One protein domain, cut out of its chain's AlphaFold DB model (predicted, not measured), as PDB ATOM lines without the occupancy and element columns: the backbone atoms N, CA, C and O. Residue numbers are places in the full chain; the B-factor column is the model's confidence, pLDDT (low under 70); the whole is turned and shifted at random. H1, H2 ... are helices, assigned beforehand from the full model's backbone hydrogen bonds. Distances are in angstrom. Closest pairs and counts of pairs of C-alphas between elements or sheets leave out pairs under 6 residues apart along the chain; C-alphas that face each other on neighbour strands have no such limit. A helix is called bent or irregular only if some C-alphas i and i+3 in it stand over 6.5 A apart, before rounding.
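This is residues 2 to 98 of the 201 residues of an uncharacterized protein of Bacillus thuringiensis serovar zhaodongensis (UniProt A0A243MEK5). Two long helices, H2 and H5, run opposite ways, with H5 folding back beside the first part of H2, while the stretch between them, residues 48 to 68 with the short H3 and H4, folds back over the far part of H2. H1, a short helix, turns at the other end, by the start of H2 and the end of H5. The printed part has 97 residues with five named helices, in the order H1, H2, H3, H4, H5, and no named strand; the class is all helix. The whole is only just loose, close to extended, with a radius of gyration of the C-alphas of 18.8 A, and its outline is a rod spanning 59 by 27 by 21 A.

H2, residues 11 to 47, is the hub, touching three other helices, and has a kink of 33 degrees near residue 26. It touches H5, residues 69 to 97, at a steep tilt of 42 degrees, opposite ways; their closest C-alphas are those of Ala 29 and Ala 78, 6.5 A apart. H5 has a kink of 28 degrees near residue 76. It is irregular, with C-alphas 70 and 73 8.5 A apart, and its line is a rough one. H2 touches H4, residues 62 to 65, with residues 27 to 34 alone; the closest C-alphas are those of Phe 31 and Cys 64, 4.6 A apart. H2 touches H3, residues 53 to 56, with residues 38 to 46 alone; the closest C-alphas are those of Val 42 and Ala 53, 5.1 A apart. H1, residues 2 to 8, is close to H2 but not clearly touching, with the closest C-alphas, those of Leu 8 and Leu 14, 6.7 A apart; at 72 degrees the two are only just about perpendicular. H1 is also close to H5 but not clearly touching, with the closest C-alphas, those of Asn 6 and Tyr 97, 5.8 A apart. H3 and H5 are apart. Every O i to N i+4 pair is within hydrogen-bond range in H1, against 31 of 33 in H2 and 22 of 25 in H5; H3 and H4 are too short for such a pair.

H2 measures 51.1 A from C-alpha 11 at (127.735, 139.965, 152.998) to C-alpha 47 at (166.337, 155.894, 123.482). H5 measures 40.2 A and ends with C-alpha 97 at (121.306, 141.240, 143.767). H1 measures 10.2 A and begins with C-alpha 2 at (119.249, 133.467, 140.121). H3 measures 5.7 A and H4 5.6 A.

The two C-alphas farthest apart are those of Gln 3 and Glu 49, at 59.8 A, while the C-alphas of Lys 2 and Ala 98 are 11.4 A apart. The printed part has no cut, and the four links between its helices are tight. The mean pLDDT of the printed part is 85.3; residues 2 to 8, residue 51 and residue 98 are under 70.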
ATOM      1  N   LYS A   2     119.567 132.413 139.122       53.00
ATOM      2  CA  LYS A   2     119.249 133.467 140.121       53.00
ATOM      3  C   LYS A   2     119.632 133.114 141.574       53.00
ATOM      4  O   LYS A   2     120.240 133.930 142.247       53.00
ATOM      5  N   GLN A   3     119.374 131.884 142.037       57.12
ATOM      6  CA  GLN A   3     119.746 131.456 143.401       57.12
ATOM      7  C   GLN A   3     121.262 131.473 143.671       57.12
ATOM      8  O   GLN A   3     121.681 131.833 144.766       57.12
ATOM      9  N   SER A   4     122.087 131.101 142.687       59.12
ATOM     10  CA  SER A   4     123.551 131.081 142.826       59.12
ATOM     11  C   SER A   4     124.130 132.492 142.931       59.12
ATOM     12  O   SER A   4     125.073 132.718 143.679       59.12
ATOM     13  N   ILE A   5     123.536 133.448 142.212       64.50
ATOM     14  CA  ILE A   5     123.965 134.848 142.207       64.50
ATOM     15  C   ILE A   5     123.561 135.551 143.512       64.50
ATOM     16  O   ILE A   5     124.347 136.316 144.061       64.50
ATOM     17  N   ASN A   6     122.398 135.213 144.075       65.88
ATOM     18  CA  ASN A   6     121.983 135.737 145.379       65.88
ATOM     19  C   ASN A   6     122.937 135.303 146.504       65.88
ATOM     20  O   ASN A   6     123.268 136.113 147.365       65.88
ATOM     21  N   LYS A   7     123.449 134.062 146.460       67.69
ATOM     22  CA  LYS A   7     124.477 133.588 147.406       67.69
ATOM     23  C   LYS A   7     125.790 134.368 147.288       67.69
ATOM     24  O   LYS A   7     126.445 134.611 148.294       67.69
ATOM     25  N   LEU A   8     126.167 134.798 146.080       69.44
ATOM     26  CA  LEU A   8     127.356 135.634 145.862       69.44
ATOM     27  C   LEU A   8     127.191 137.064 146.401       69.44
ATOM     28  O   LEU A   8     128.188 137.721 146.682       69.44
ATOM     29  N   ALA A   9     125.955 137.540 146.560       71.75
ATOM     30  CA  ALA A   9     125.641 138.857 147.113       71.75
ATOM     31  C   ALA A   9     125.518 138.867 148.650       71.75
ATOM     32  O   ALA A   9     125.343 139.931 149.250       71.75
ATOM     33  N   GLU A  10     125.628 137.707 149.308       81.25
ATOM     34  CA  GLU A  10     125.654 137.630 150.767       81.25
ATOM     35  C   GLU A  10     126.877 138.363 151.330       81.25
ATOM     36  O   GLU A  10     128.007 138.184 150.874       81.25
ATOM     37  N   THR A  11     126.669 139.146 152.394       79.62
ATOM     38  CA  THR A  11     127.735 139.965 152.998       79.62
ATOM     39  C   THR A  11     128.954 139.124 153.409       79.62
ATOM     40  O   THR A  11     130.083 139.561 153.215       79.62
ATOM     41  N   LYS A  12     128.752 137.893 153.905       84.75
ATOM     42  CA  LYS A  12     129.851 136.982 154.281       84.75
ATOM     43  C   LYS A  12     130.684 136.541 153.072       84.75
ATOM     44  O   LYS A  12     131.909 136.516 153.152       84.75
ATOM     45  N   VAL A  13     130.028 136.229 151.954       86.50
ATOM     46  CA  VAL A  13     130.685 135.792 150.715       86.50
ATOM     47  C   VAL A  13     131.428 136.956 150.058       86.50
ATOM     48  O   VAL A  13     132.576 136.795 149.655       86.50
ATOM     49  N   LEU A  14     130.833 138.153 150.032       87.75
ATOM     50  CA  LEU A  14     131.492 139.360 149.522       87.75
ATOM     51  C   LEU A  14     132.743 139.733 150.329       87.75
ATOM     52  O   LEU A  14     133.752 140.118 149.740       87.75
ATOM     53  N   ILE A  15     132.706 139.593 151.658       88.06
ATOM     54  CA  ILE A  15     133.879 139.821 152.515       88.06
ATOM     55  C   ILE A  15     134.975 138.796 152.206       88.06
ATOM     56  O   ILE A  15     136.126 139.187 152.027       88.06
ATOM     57  N   LEU A  16     134.629 137.510 152.077       92.06
ATOM     58  CA  LEU A  16     135.585 136.460 151.712       92.06
ATOM     59  C   LEU A  16     136.266 136.759 150.366       92.06
ATOM     60  O   LEU A  16     137.491 136.723 150.274       92.06
ATOM     61  N   ILE A  17     135.483 137.106 149.340       90.44
ATOM     62  CA  ILE A  17     136.000 137.480 148.016       90.44
ATOM     63  C   ILE A  17     136.914 138.704 148.124       90.44
ATOM     64  O   ILE A  17     137.996 138.708 147.547       90.44
ATOM     65  N   SER A  18     136.517 139.719 148.894       91.81
ATOM     66  CA  SER A  18     137.312 140.940 149.071       91.81
ATOM     67  C   SER A  18     138.660 140.654 149.733       91.81
ATOM     68  O   SER A  18     139.681 141.160 149.276       91.81
ATOM     69  N   ILE A  19     138.688 139.805 150.764       93.00
ATOM     70  CA  ILE A  19     139.928 139.386 151.434       93.00
ATOM     71  C   ILE A  19     140.838 138.637 150.457       93.00
ATOM     72  O   ILE A  19     142.031 138.928 150.393       93.00
ATOM     73  N   LEU A  20     140.285 137.711 149.668       94.56
ATOM     74  CA  LEU A  20     141.051 136.976 148.661       94.56
ATOM     75  C   LEU A  20     141.642 137.918 147.609       94.56
ATOM     76  O   LEU A  20     142.829 137.830 147.311       94.56
ATOM     77  N   VAL A  21     140.850 138.855 147.083       94.44
ATOM     78  CA  VAL A  21     141.328 139.846 146.107       94.44
ATOM     79  C   VAL A  21     142.442 140.707 146.701       94.44
ATOM     80  O   VAL A  21     143.456 140.906 146.041       94.44
ATOM     81  N   LEU A  22     142.305 141.170 147.946       93.69
ATOM     82  CA  LEU A  22     143.352 141.945 148.620       93.69
ATOM     83  C   LEU A  22     144.630 141.129 148.853       93.69
ATOM     84  O   LEU A  22     145.721 141.669 148.702       93.69
ATOM     85  N   PHE A  23     144.514 139.837 149.167       93.25
ATOM     86  CA  PHE A  23     145.665 138.944 149.301       93.25
ATOM     87  C   PHE A  23     146.401 138.761 147.966       93.25
ATOM     88  O   PHE A  23     147.614 138.947 147.889       93.25
ATOM     89  N   PHE A  24     145.667 138.464 146.888       93.56
ATOM     90  CA  PHE A  24     146.258 138.309 145.555       93.56
ATOM     91  C   PHE A  24     146.788 139.625 144.971       93.56
ATOM     92  O   PHE A  24     147.716 139.605 144.162       93.56
ATOM     93  N   ASN A  25     146.262 140.771 145.417       94.12
ATOM     94  CA  ASN A  25     146.724 142.092 145.000       94.12
ATOM     95  C   ASN A  25     148.209 142.322 145.306       94.12
ATOM     96  O   ASN A  25     148.874 143.016 144.546       94.12
ATOM     97  N   PHE A  26     148.747 141.728 146.375       92.25
ATOM     98  CA  PHE A  26     150.171 141.832 146.695       92.25
ATOM     99  C   PHE A  26     151.055 141.248 145.584       92.25
ATOM    100  O   PHE A  26     151.917 141.942 145.047       92.25
ATOM    101  N   PHE A  27     150.793 140.000 145.189       93.19
ATOM    102  CA  PHE A  27     151.548 139.316 144.135       93.19
ATOM    103  C   PHE A  27     151.364 140.000 142.782       93.19
ATOM    104  O   PHE A  27     152.326 140.184 142.039       93.19
ATOM    105  N   PHE A  28     150.132 140.426 142.486       92.31
ATOM    106  CA  PHE A  28     149.835 141.158 141.261       92.31
ATOM    107  C   PHE A  28     150.573 142.500 141.201       92.31
ATOM    108  O   PHE A  28     151.128 142.839 140.161       92.31
ATOM    109  N   ALA A  29     150.625 143.249 142.305       93.88
ATOM    110  CA  ALA A  29     151.352 144.511 142.368       93.88
ATOM    111  C   ALA A  29     152.861 144.306 142.176       93.88
ATOM    112  O   ALA A  29     153.466 145.051 141.412       93.88
ATOM    113  N   ASN A  30     153.458 143.284 142.800       93.44
ATOM    114  CA  ASN A  30     154.876 142.960 142.603       93.44
ATOM    115  C   ASN A  30     155.180 142.621 141.138       93.44
ATOM    116  O   ASN A  30     156.082 143.199 140.536       93.44
ATOM    117  N   PHE A  31     154.365 141.752 140.535       93.00
ATOM    118  CA  PHE A  31     154.497 141.390 139.127       93.00
ATOM    119  C   PHE A  31     154.343 142.602 138.199       93.00
ATOM    120  O   PHE A  31     155.143 142.805 137.287       93.00
ATOM    121  N   LEU A  32     153.330 143.438 138.451       92.88
ATOM    122  CA  LEU A  32     153.079 144.647 137.673       92.88
ATOM    123  C   LEU A  32     154.238 145.643 137.798       92.88
ATOM    124  O   LEU A  32     154.614 146.260 136.805       92.88
ATOM    125  N   LEU A  33     154.821 145.789 138.989       92.94
ATOM    126  CA  LEU A  33     155.975 146.655 139.204       92.94
ATOM    127  C   LEU A  33     157.192 146.159 138.420       92.94
ATOM    128  O   LEU A  33     157.790 146.943 137.684       92.94
ATOM    129  N   ALA A  34     157.517 144.868 138.517       91.44
ATOM    130  CA  ALA A  34     158.623 144.266 137.776       91.44
ATOM    131  C   ALA A  34     158.429 144.398 136.258       91.44
ATOM    132  O   ALA A  34     159.361 144.744 135.530       91.44
ATOM    133  N   PHE A  35     157.201 144.208 135.773       91.25
ATOM    134  CA  PHE A  35     156.851 144.427 134.373       91.25
ATOM    135  C   PHE A  35     157.073 145.883 133.938       91.25
ATOM    136  O   PHE A  35     157.713 146.133 132.917       91.25
ATOM    137  N   LEU A  36     156.598 146.855 134.725       92.00
ATOM    138  CA  LEU A  36     156.786 148.280 134.436       92.00
ATOM    139  C   LEU A  36     158.264 148.685 134.464       92.00
ATOM    140  O   LEU A  36     158.696 149.467 133.621       92.00
ATOM    141  N   GLN A  37     159.052 148.147 135.397       90.69
ATOM    142  CA  GLN A  37     160.492 148.398 135.476       90.69
ATOM    143  C   GLN A  37     161.234 147.854 134.258       90.69
ATOM    144  O   GLN A  37     162.007 148.591 133.649       90.69
ATOM    145  N   ASN A  38     160.948 146.614 133.860       89.56
ATOM    146  CA  ASN A  38     161.507 146.018 132.650       89.56
ATOM    147  C   ASN A  38     161.171 146.860 131.412       89.56
ATOM    148  O   ASN A  38     162.057 147.197 130.632       89.56
ATOM    149  N   ILE A  39     159.913 147.292 131.272       89.38
ATOM    150  CA  ILE A  39     159.501 148.196 130.191       89.38
ATOM    151  C   ILE A  39     160.298 149.508 130.217       89.38
ATOM    152  O   ILE A  39     160.788 149.953 129.180       89.38
ATOM    153  N   LEU A  40     160.449 150.136 131.386       88.81
ATOM    154  CA  LEU A  40     161.190 151.392 131.514       88.81
ATOM    155  C   LEU A  40     162.672 151.240 131.145       88.81
ATOM    156  O   LEU A  40     163.231 152.154 130.542       88.81
ATOM    157  N   VAL A  41     163.303 150.116 131.494       87.75
ATOM    158  CA  VAL A  41     164.696 149.817 131.118       87.75
ATOM    159  C   VAL A  41     164.818 149.669 129.602       87.75
ATOM    160  O   VAL A  41     165.642 150.351 129.001       87.75
ATOM    161  N   VAL A  42     163.938 148.884 128.972       86.62
ATOM    162  CA  VAL A  42     163.914 148.713 127.509       86.62
ATOM    163  C   VAL A  42     163.744 150.059 126.800       86.62
ATOM    164  O   VAL A  42     164.479 150.357 125.862       86.62
ATOM    165  N   PHE A  43     162.823 150.912 127.261       86.12
ATOM    166  CA  PHE A  43     162.624 152.239 126.671       86.12
ATOM    167  C   PHE A  43     163.841 153.157 126.823       86.12
ATOM    168  O   PHE A  43     164.162 153.893 125.890       86.12
ATOM    169  N   LYS A  44     164.523 153.130 127.975       85.38
ATOM    170  CA  LYS A  44     165.742 153.925 128.190       85.38
ATOM    171  C   LYS A  44     166.864 153.495 127.253       85.38
ATOM    172  O   LYS A  44     167.500 154.359 126.657       85.38
ATOM    173  N   GLU A  45     167.079 152.193 127.109       84.00
ATOM    174  CA  GLU A  45     168.121 151.631 126.242       84.00
ATOM    175  C   GLU A  45     167.805 151.852 124.759       84.00
ATOM    176  O   GLU A  45     168.679 152.234 123.984       84.00
ATOM    177  N   PHE A  46     166.532 151.736 124.372       83.19
ATOM    178  CA  PHE A  46     166.078 152.074 123.024       83.19
ATOM    179  C   PHE A  46     166.307 153.559 122.692       83.19
ATOM    180  O   PHE A  46     166.733 153.890 121.588       83.19
ATOM    181  N   ALA A  47     166.077 154.462 123.652       83.88
ATOM    182  CA  ALA A  47     166.337 155.894 123.482       83.88
ATOM    183  C   ALA A  47     167.835 156.242 123.370       83.88
ATOM    184  O   ALA A  47     168.164 157.301 122.842       83.88
ATOM    185  N   HIS A  48     168.731 155.364 123.839       83.19
ATOM    186  CA  HIS A  48     170.188 155.500 123.708       83.19
ATOM    187  C   HIS A  48     170.751 154.759 122.474       83.19
ATOM    188  O   HIS A  48     171.954 154.522 122.405       83.19
ATOM    189  N   GLU A  49     169.899 154.396 121.504       75.88
ATOM    190  CA  GLU A  49     170.251 153.676 120.263       75.88
ATOM    191  C   GLU A  49     170.919 152.303 120.480       75.88
ATOM    192  O   GLU A  49     171.611 151.776 119.606       75.88
ATOM    193  N   ASN A  50     170.681 151.667 121.631       72.62
ATOM    194  CA  ASN A  50     171.203 150.337 121.909       72.62
ATOM    195  C   ASN A  50     170.320 149.253 121.256       72.62
ATOM    196  O   ASN A  50     169.203 148.974 121.701       72.62
ATOM    197  N   MET A  51     170.822 148.612 120.195       65.19
ATOM    198  CA  MET A  51     170.091 147.596 119.417       65.19
ATOM    199  C   MET A  51     169.792 146.288 120.181       65.19
ATOM    200  O   MET A  51     169.018 145.473 119.686       65.19
ATOM    201  N   GLN A  52     170.358 146.091 121.380       72.88
ATOM    202  CA  GLN A  52     170.127 144.916 122.240       72.88
ATOM    203  C   GLN A  52     169.144 145.181 123.394       72.88
ATOM    204  O   GLN A  52     169.002 144.363 124.296       72.88
ATOM    205  N   ALA A  53     168.420 146.305 123.368       71.00
ATOM    206  CA  ALA A  53     167.477 146.678 124.426       71.00
ATOM    207  C   ALA A  53     166.407 145.605 124.719       71.00
ATOM    208  O   ALA A  53     165.959 145.481 125.855       71.00
ATOM    209  N   MET A  54     166.009 144.817 123.715       71.06
ATOM    210  CA  MET A  54     165.000 143.759 123.868       71.06
ATOM    211  C   MET A  54     165.505 142.547 124.659       71.06
ATOM    212  O   MET A  54     164.707 141.905 125.337       71.06
ATOM    213  N   ASP A  55     166.811 142.272 124.631       78.25
ATOM    214  CA  ASP A  55     167.416 141.145 125.354       78.25
ATOM    215  C   ASP A  55     167.474 141.395 126.870       78.25
ATOM    216  O   ASP A  55     167.732 140.481 127.641       78.25
ATOM    217  N   LEU A  56     167.211 142.629 127.315       76.62
ATOM    218  CA  LEU A  56     167.163 143.011 128.729       76.62
ATOM    219  C   LEU A  56     165.777 142.813 129.354       76.62
ATOM    220  O   LEU A  56     165.635 142.935 130.571       76.62
ATOM    221  N   PHE A  57     164.750 142.527 128.547       82.94
ATOM    222  CA  PHE A  57     163.411 142.261 129.054       82.94
ATOM    223  C   PHE A  57     163.333 140.836 129.605       82.94
ATOM    224  O   PHE A  57     163.175 139.865 128.862       82.94
ATOM    225  N   HIS A  58     163.376 140.713 130.928       83.00
ATOM    226  CA  HIS A  58     163.231 139.433 131.602       83.00
ATOM    227  C   HIS A  58     162.211 139.543 132.727       83.00
ATOM    228  O   HIS A  58     162.415 140.231 133.724       83.00
ATOM    229  N   LEU A  59     161.098 138.833 132.549       86.12
ATOM    230  CA  LEU A  59     160.036 138.734 133.535       86.12
ATOM    231  C   LEU A  59     159.932 137.287 134.000       86.12
ATOM    232  O   LEU A  59     159.652 136.386 133.206       86.12
ATOM    233  N   SER A  60     160.162 137.076 135.286       86.44
ATOM    234  CA  SER A  60     160.096 135.771 135.920       86.44
ATOM    235  C   SER A  60     158.862 135.669 136.816       86.44
ATOM    236  O   SER A  60     158.250 136.660 137.213       86.44
ATOM    237  N   TRP A  61     158.471 134.443 137.154       83.00
ATOM    238  CA  TRP A  61     157.405 134.220 138.132       83.00
ATOM    239  C   TRP A  61     157.857 134.565 139.563       83.00
ATOM    240  O   TRP A  61     157.019 134.852 140.417       83.00
ATOM    241  N   GLU A  62     159.171 134.563 139.811       87.81
ATOM    242  CA  GLU A  62     159.792 134.893 141.098       87.81
ATOM    243  C   GLU A  62     159.599 136.374 141.448       87.81
ATOM    244  O   GLU A  62     159.437 136.719 142.619       87.81
ATOM    245  N   ASP A  63     159.478 137.235 140.433       88.06
ATOM    246  CA  ASP A  63     159.194 138.663 140.594       88.06
ATOM    247  C   ASP A  63     157.861 138.929 141.309       88.06
ATOM    248  O   ASP A  63     157.714 139.947 141.981       88.06
ATOM    249  N   CYS A  64     156.905 137.992 141.266       87.12
ATOM    250  CA  CYS A  64     155.666 138.072 142.048       87.12
ATOM    251  C   CYS A  64     155.916 138.105 143.570       87.12
ATOM    252  O   CYS A  64     155.066 138.581 144.327       87.12
ATOM    253  N   PHE A  65     157.055 137.580 144.031       88.94
ATOM    254  CA  PHE A  65     157.423 137.467 145.446       88.94
ATOM    255  C   PHE A  65     158.452 138.516 145.881       88.94
ATOM    256  O   PHE A  65     158.756 138.618 147.070       88.94
ATOM    257  N   ASN A  66     158.971 139.308 144.942       86.94
ATOM    258  CA  ASN A  66     159.997 140.301 145.213       86.94
ATOM    259  C   ASN A  66     159.371 141.628 145.668       86.94
ATOM    260  O   ASN A  66     158.890 142.424 144.861       86.94
ATOM    261  N   PHE A  67     159.362 141.858 146.982       87.62
ATOM    262  CA  PHE A  67     158.856 143.097 147.565       87.62
ATOM    263  C   PHE A  67     159.941 144.175 147.606       87.62
ATOM    264  O   PHE A  67     160.930 144.046 148.327       87.62
ATOM    265  N   GLN A  68     159.713 145.273 146.885       88.25
ATOM    266  CA  GLN A  68     160.641 146.400 146.832       88.25
ATOM    267  C   GLN A  68     160.167 147.539 147.746       88.25
ATOM    268  O   GLN A  68     159.314 148.343 147.366       88.25
ATOM    269  N   SER A  69     160.733 147.647 148.953       83.56
ATOM    270  CA  SER A  69     160.351 148.689 149.927       83.56
ATOM    271  C   SER A  69     160.590 150.118 149.435       83.56
ATOM    272  O   SER A  69     159.898 151.040 149.866       83.56
ATOM    273  N   ASP A  70     161.537 150.309 148.517       87.81
ATOM    274  CA  ASP A  70     161.962 151.630 148.044       87.81
ATOM    275  C   ASP A  70     160.874 152.353 147.231       87.81
ATOM    276  O   ASP A  70     160.828 153.582 147.202       87.81
ATOM    277  N   ILE A  71     159.948 151.607 146.615       90.50
ATOM    278  CA  ILE A  71     158.856 152.148 145.785       90.50
ATOM    279  C   ILE A  71     157.506 151.970 146.495       90.50
ATOM    280  O   ILE A  71     156.490 151.600 145.904       90.50
ATOM    281  N   MET A  72     157.463 152.256 147.798       88.44
ATOM    282  CA  MET A  72     156.253 152.099 148.616       88.44
ATOM    283  C   MET A  72     155.044 152.896 148.086       88.44
ATOM    284  O   MET A  72     153.899 152.467 148.228       88.44
ATOM    285  N   THR A  73     155.283 154.027 147.419       90.62
ATOM    286  CA  THR A  73     154.237 154.852 146.791       90.62
ATOM    287  C   THR A  73     153.456 154.103 145.709       90.62
ATOM    288  O   THR A  73     152.241 154.282 145.610       90.62
ATOM    289  N   PHE A  74     154.113 153.224 144.945       93.12
ATOM    290  CA  PHE A  74     153.457 152.390 143.937       93.12
ATOM    291  C   PHE A  74     152.467 151.420 144.587       93.12
ATOM    292  O   PHE A  74     151.313 151.335 144.167       93.12
ATOM    293  N   TYR A  75     152.887 150.749 145.661       93.06
ATOM    294  CA  TYR A  75     152.032 149.820 146.396       93.06
ATOM    295  C   TYR A  75     150.821 150.522 147.010       93.06
ATOM    296  O   TYR A  75     149.704 150.028 146.881       93.06
ATOM    297  N   ILE A  76     151.008 151.703 147.608       92.81
ATOM    298  CA  ILE A  76     149.896 152.504 148.142       92.81
ATOM    299  C   ILE A  76     148.883 152.825 147.032       92.81
ATOM    300  O   ILE A  76     147.680 152.639 147.227       92.81
ATOM    301  N   GLY A  77     149.354 153.245 145.852       94.62
ATOM    302  CA  GLY A  77     148.496 153.520 144.697       94.62
ATOM    303  C   GLY A  77     147.745 152.282 144.195       94.62
ATOM    304  O   GLY A  77     146.535 152.343 143.974       94.62
ATOM    305  N   ALA A  78     148.435 151.145 144.075       93.62
ATOM    306  CA  ALA A  78     147.836 149.880 143.654       93.62
ATOM    307  C   ALA A  78     146.741 149.415 144.630       93.62
ATOM    308  O   ALA A  78     145.639 149.066 144.208       93.62
ATOM    309  N   TYR A  79     146.994 149.477 145.942       94.50
ATOM    310  CA  TYR A  79     145.993 149.133 146.956       94.50
ATOM    311  C   TYR A  79     144.810 150.105 146.979       94.50
ATOM    312  O   TYR A  79     143.673 149.659 147.132       94.50
ATOM    313  N   ALA A  80     145.039 151.407 146.785       95.00
ATOM    314  CA  ALA A  80     143.960 152.390 146.698       95.00
ATOM    315  C   ALA A  80     143.033 152.117 145.500       95.00
ATOM    316  O   ALA A  80     141.807 152.146 145.645       95.00
ATOM    317  N   LEU A  81     143.604 151.789 144.336       95.06
ATOM    318  CA  LEU A  81     142.844 151.437 143.135       95.06
ATOM    319  C   LEU A  81     142.027 150.154 143.340       95.06
ATOM    320  O   LEU A  81     140.834 150.120 143.027       95.06
ATOM    321  N   THR A  82     142.643 149.118 143.912       94.00
ATOM    322  CA  THR A  82     141.970 147.847 144.207       94.00
ATOM    323  C   THR A  82     140.845 148.033 145.222       94.00
ATOM    324  O   THR A  82     139.752 147.501 145.026       94.00
ATOM    325  N   LEU A  83     141.052 148.845 146.263       94.81
ATOM    326  CA  LEU A  83     140.016 149.159 147.246       94.81
ATOM    327  C   LEU A  83     138.835 149.898 146.606       94.81
ATOM    328  O   LEU A  83     137.684 149.543 146.853       94.81
ATOM    329  N   PHE A  84     139.099 150.884 145.746       95.62
ATOM    330  CA  PHE A  84     138.051 151.587 145.006       95.62
ATOM    331  C   PHE A  84     137.244 150.633 144.107       95.62
ATOM    332  O   PHE A  84     136.009 150.668 144.106       95.62
ATOM    333  N   GLY A  85     137.927 149.735 143.389       93.81
ATOM    334  CA  GLY A  85     137.295 148.695 142.577       93.81
ATOM    335  C   GLY A  85     136.416 147.752 143.405       93.81
ATOM    336  O   GLY A  85     135.274 147.490 143.025       93.81
ATOM    337  N   LEU A  86     136.906 147.308 144.568       93.12
ATOM    338  CA  LEU A  86     136.158 146.466 145.503       93.12
ATOM    339  C   LEU A  86     134.923 147.176 146.056       93.12
ATOM    340  O   LEU A  86     133.848 146.585 146.069       93.12
ATOM    341  N   LEU A  87     135.034 148.446 146.447       92.00
ATOM    342  CA  LEU A  87     133.891 149.228 146.926       92.00
ATOM    343  C   LEU A  87     132.799 149.328 145.856       92.00
ATOM    344  O   LEU A  87     131.632 149.047 146.139       92.00
ATOM    345  N   LYS A  88     133.175 149.654 144.612       92.88
ATOM    346  CA  LYS A  88     132.238 149.703 143.482       92.88
ATOM    347  C   LYS A  88     131.613 148.335 143.204       92.88
ATOM    348  O   LYS A  88     130.407 148.254 142.977       92.88
ATOM    349  N   PHE A  89     132.409 147.266 143.239       89.81
ATOM    350  CA  PHE A  89     131.937 145.898 143.038       89.81
ATOM    351  C   PHE A  89     130.953 145.472 144.133       89.81
ATOM    352  O   PHE A  89     129.848 145.038 143.820       89.81
ATOM    353  N   CYS A  90     131.299 145.657 145.409       87.88
ATOM    354  CA  CYS A  90     130.431 145.341 146.540       87.88
ATOM    355  C   CYS A  90     129.128 146.143 146.498       87.88
ATOM    356  O   CYS A  90     128.060 145.570 146.713       87.88
ATOM    357  N   TYR A  91     129.203 147.442 146.187       87.00
ATOM    358  CA  TYR A  91     128.020 148.277 146.000       87.00
ATOM    359  C   TYR A  91     127.139 147.730 144.877       87.00
ATOM    360  O   TYR A  91     125.969 147.447 145.114       87.00
ATOM    361  N   SER A  92     127.714 147.480 143.695       85.25
ATOM    362  CA  SER A  92     126.983 146.956 142.537       85.25
ATOM    363  C   SER A  92     126.358 145.590 142.809       85.25
ATOM    364  O   SER A  92     125.231 145.343 142.387       85.25
ATOM    365  N   MET A  93     127.064 144.700 143.509       84.81
ATOM    366  CA  MET A  93     126.548 143.384 143.885       84.81
ATOM    367  C   MET A  93     125.367 143.512 144.846       84.81
ATOM    368  O   MET A  93     124.359 142.833 144.665       84.81
ATOM    369  N   LYS A  94     125.451 144.417 145.829       79.81
ATOM    370  CA  LYS A  94     124.338 144.678 146.744       79.81
ATOM    371  C   LYS A  94     123.153 145.323 146.033       79.81
ATOM    372  O   LYS A  94     122.051 144.820 146.165       79.81
ATOM    373  N   THR A  95     123.329 146.372 145.239       77.25
ATOM    374  CA  THR A  95     122.187 147.018 144.567       77.25
ATOM    375  C   THR A  95     121.519 146.130 143.520       77.25
ATOM    376  O   THR A  95     120.306 146.203 143.360       77.25
ATOM    377  N   ASN A  96     122.277 145.287 142.812       75.75
ATOM    378  CA  ASN A  96     121.721 144.471 141.727       75.75
ATOM    379  C   ASN A  96     121.134 143.137 142.210       75.75
ATOM    380  O   ASN A  96     120.264 142.582 141.539       75.75
ATOM    381  N   TYR A  97     121.626 142.603 143.332       70.88
ATOM    382  CA  TYR A  97     121.306 141.240 143.767       70.88
ATOM    383  C   TYR A  97     120.948 141.102 145.247       70.88
ATOM    384  O   TYR A  97     120.450 140.039 145.627       70.88
ATOM    385  N   ALA A  98     121.154 142.123 146.090       64.38
ATOM    386  CA  ALA A  98     120.516 142.100 147.399       64.38
ATOM    387  C   ALA A  98     119.012 142.146 147.156       64.38
ATOM    388  O   ALA A  98     118.492 142.997 146.434       64.38
TER     389      ALA A  98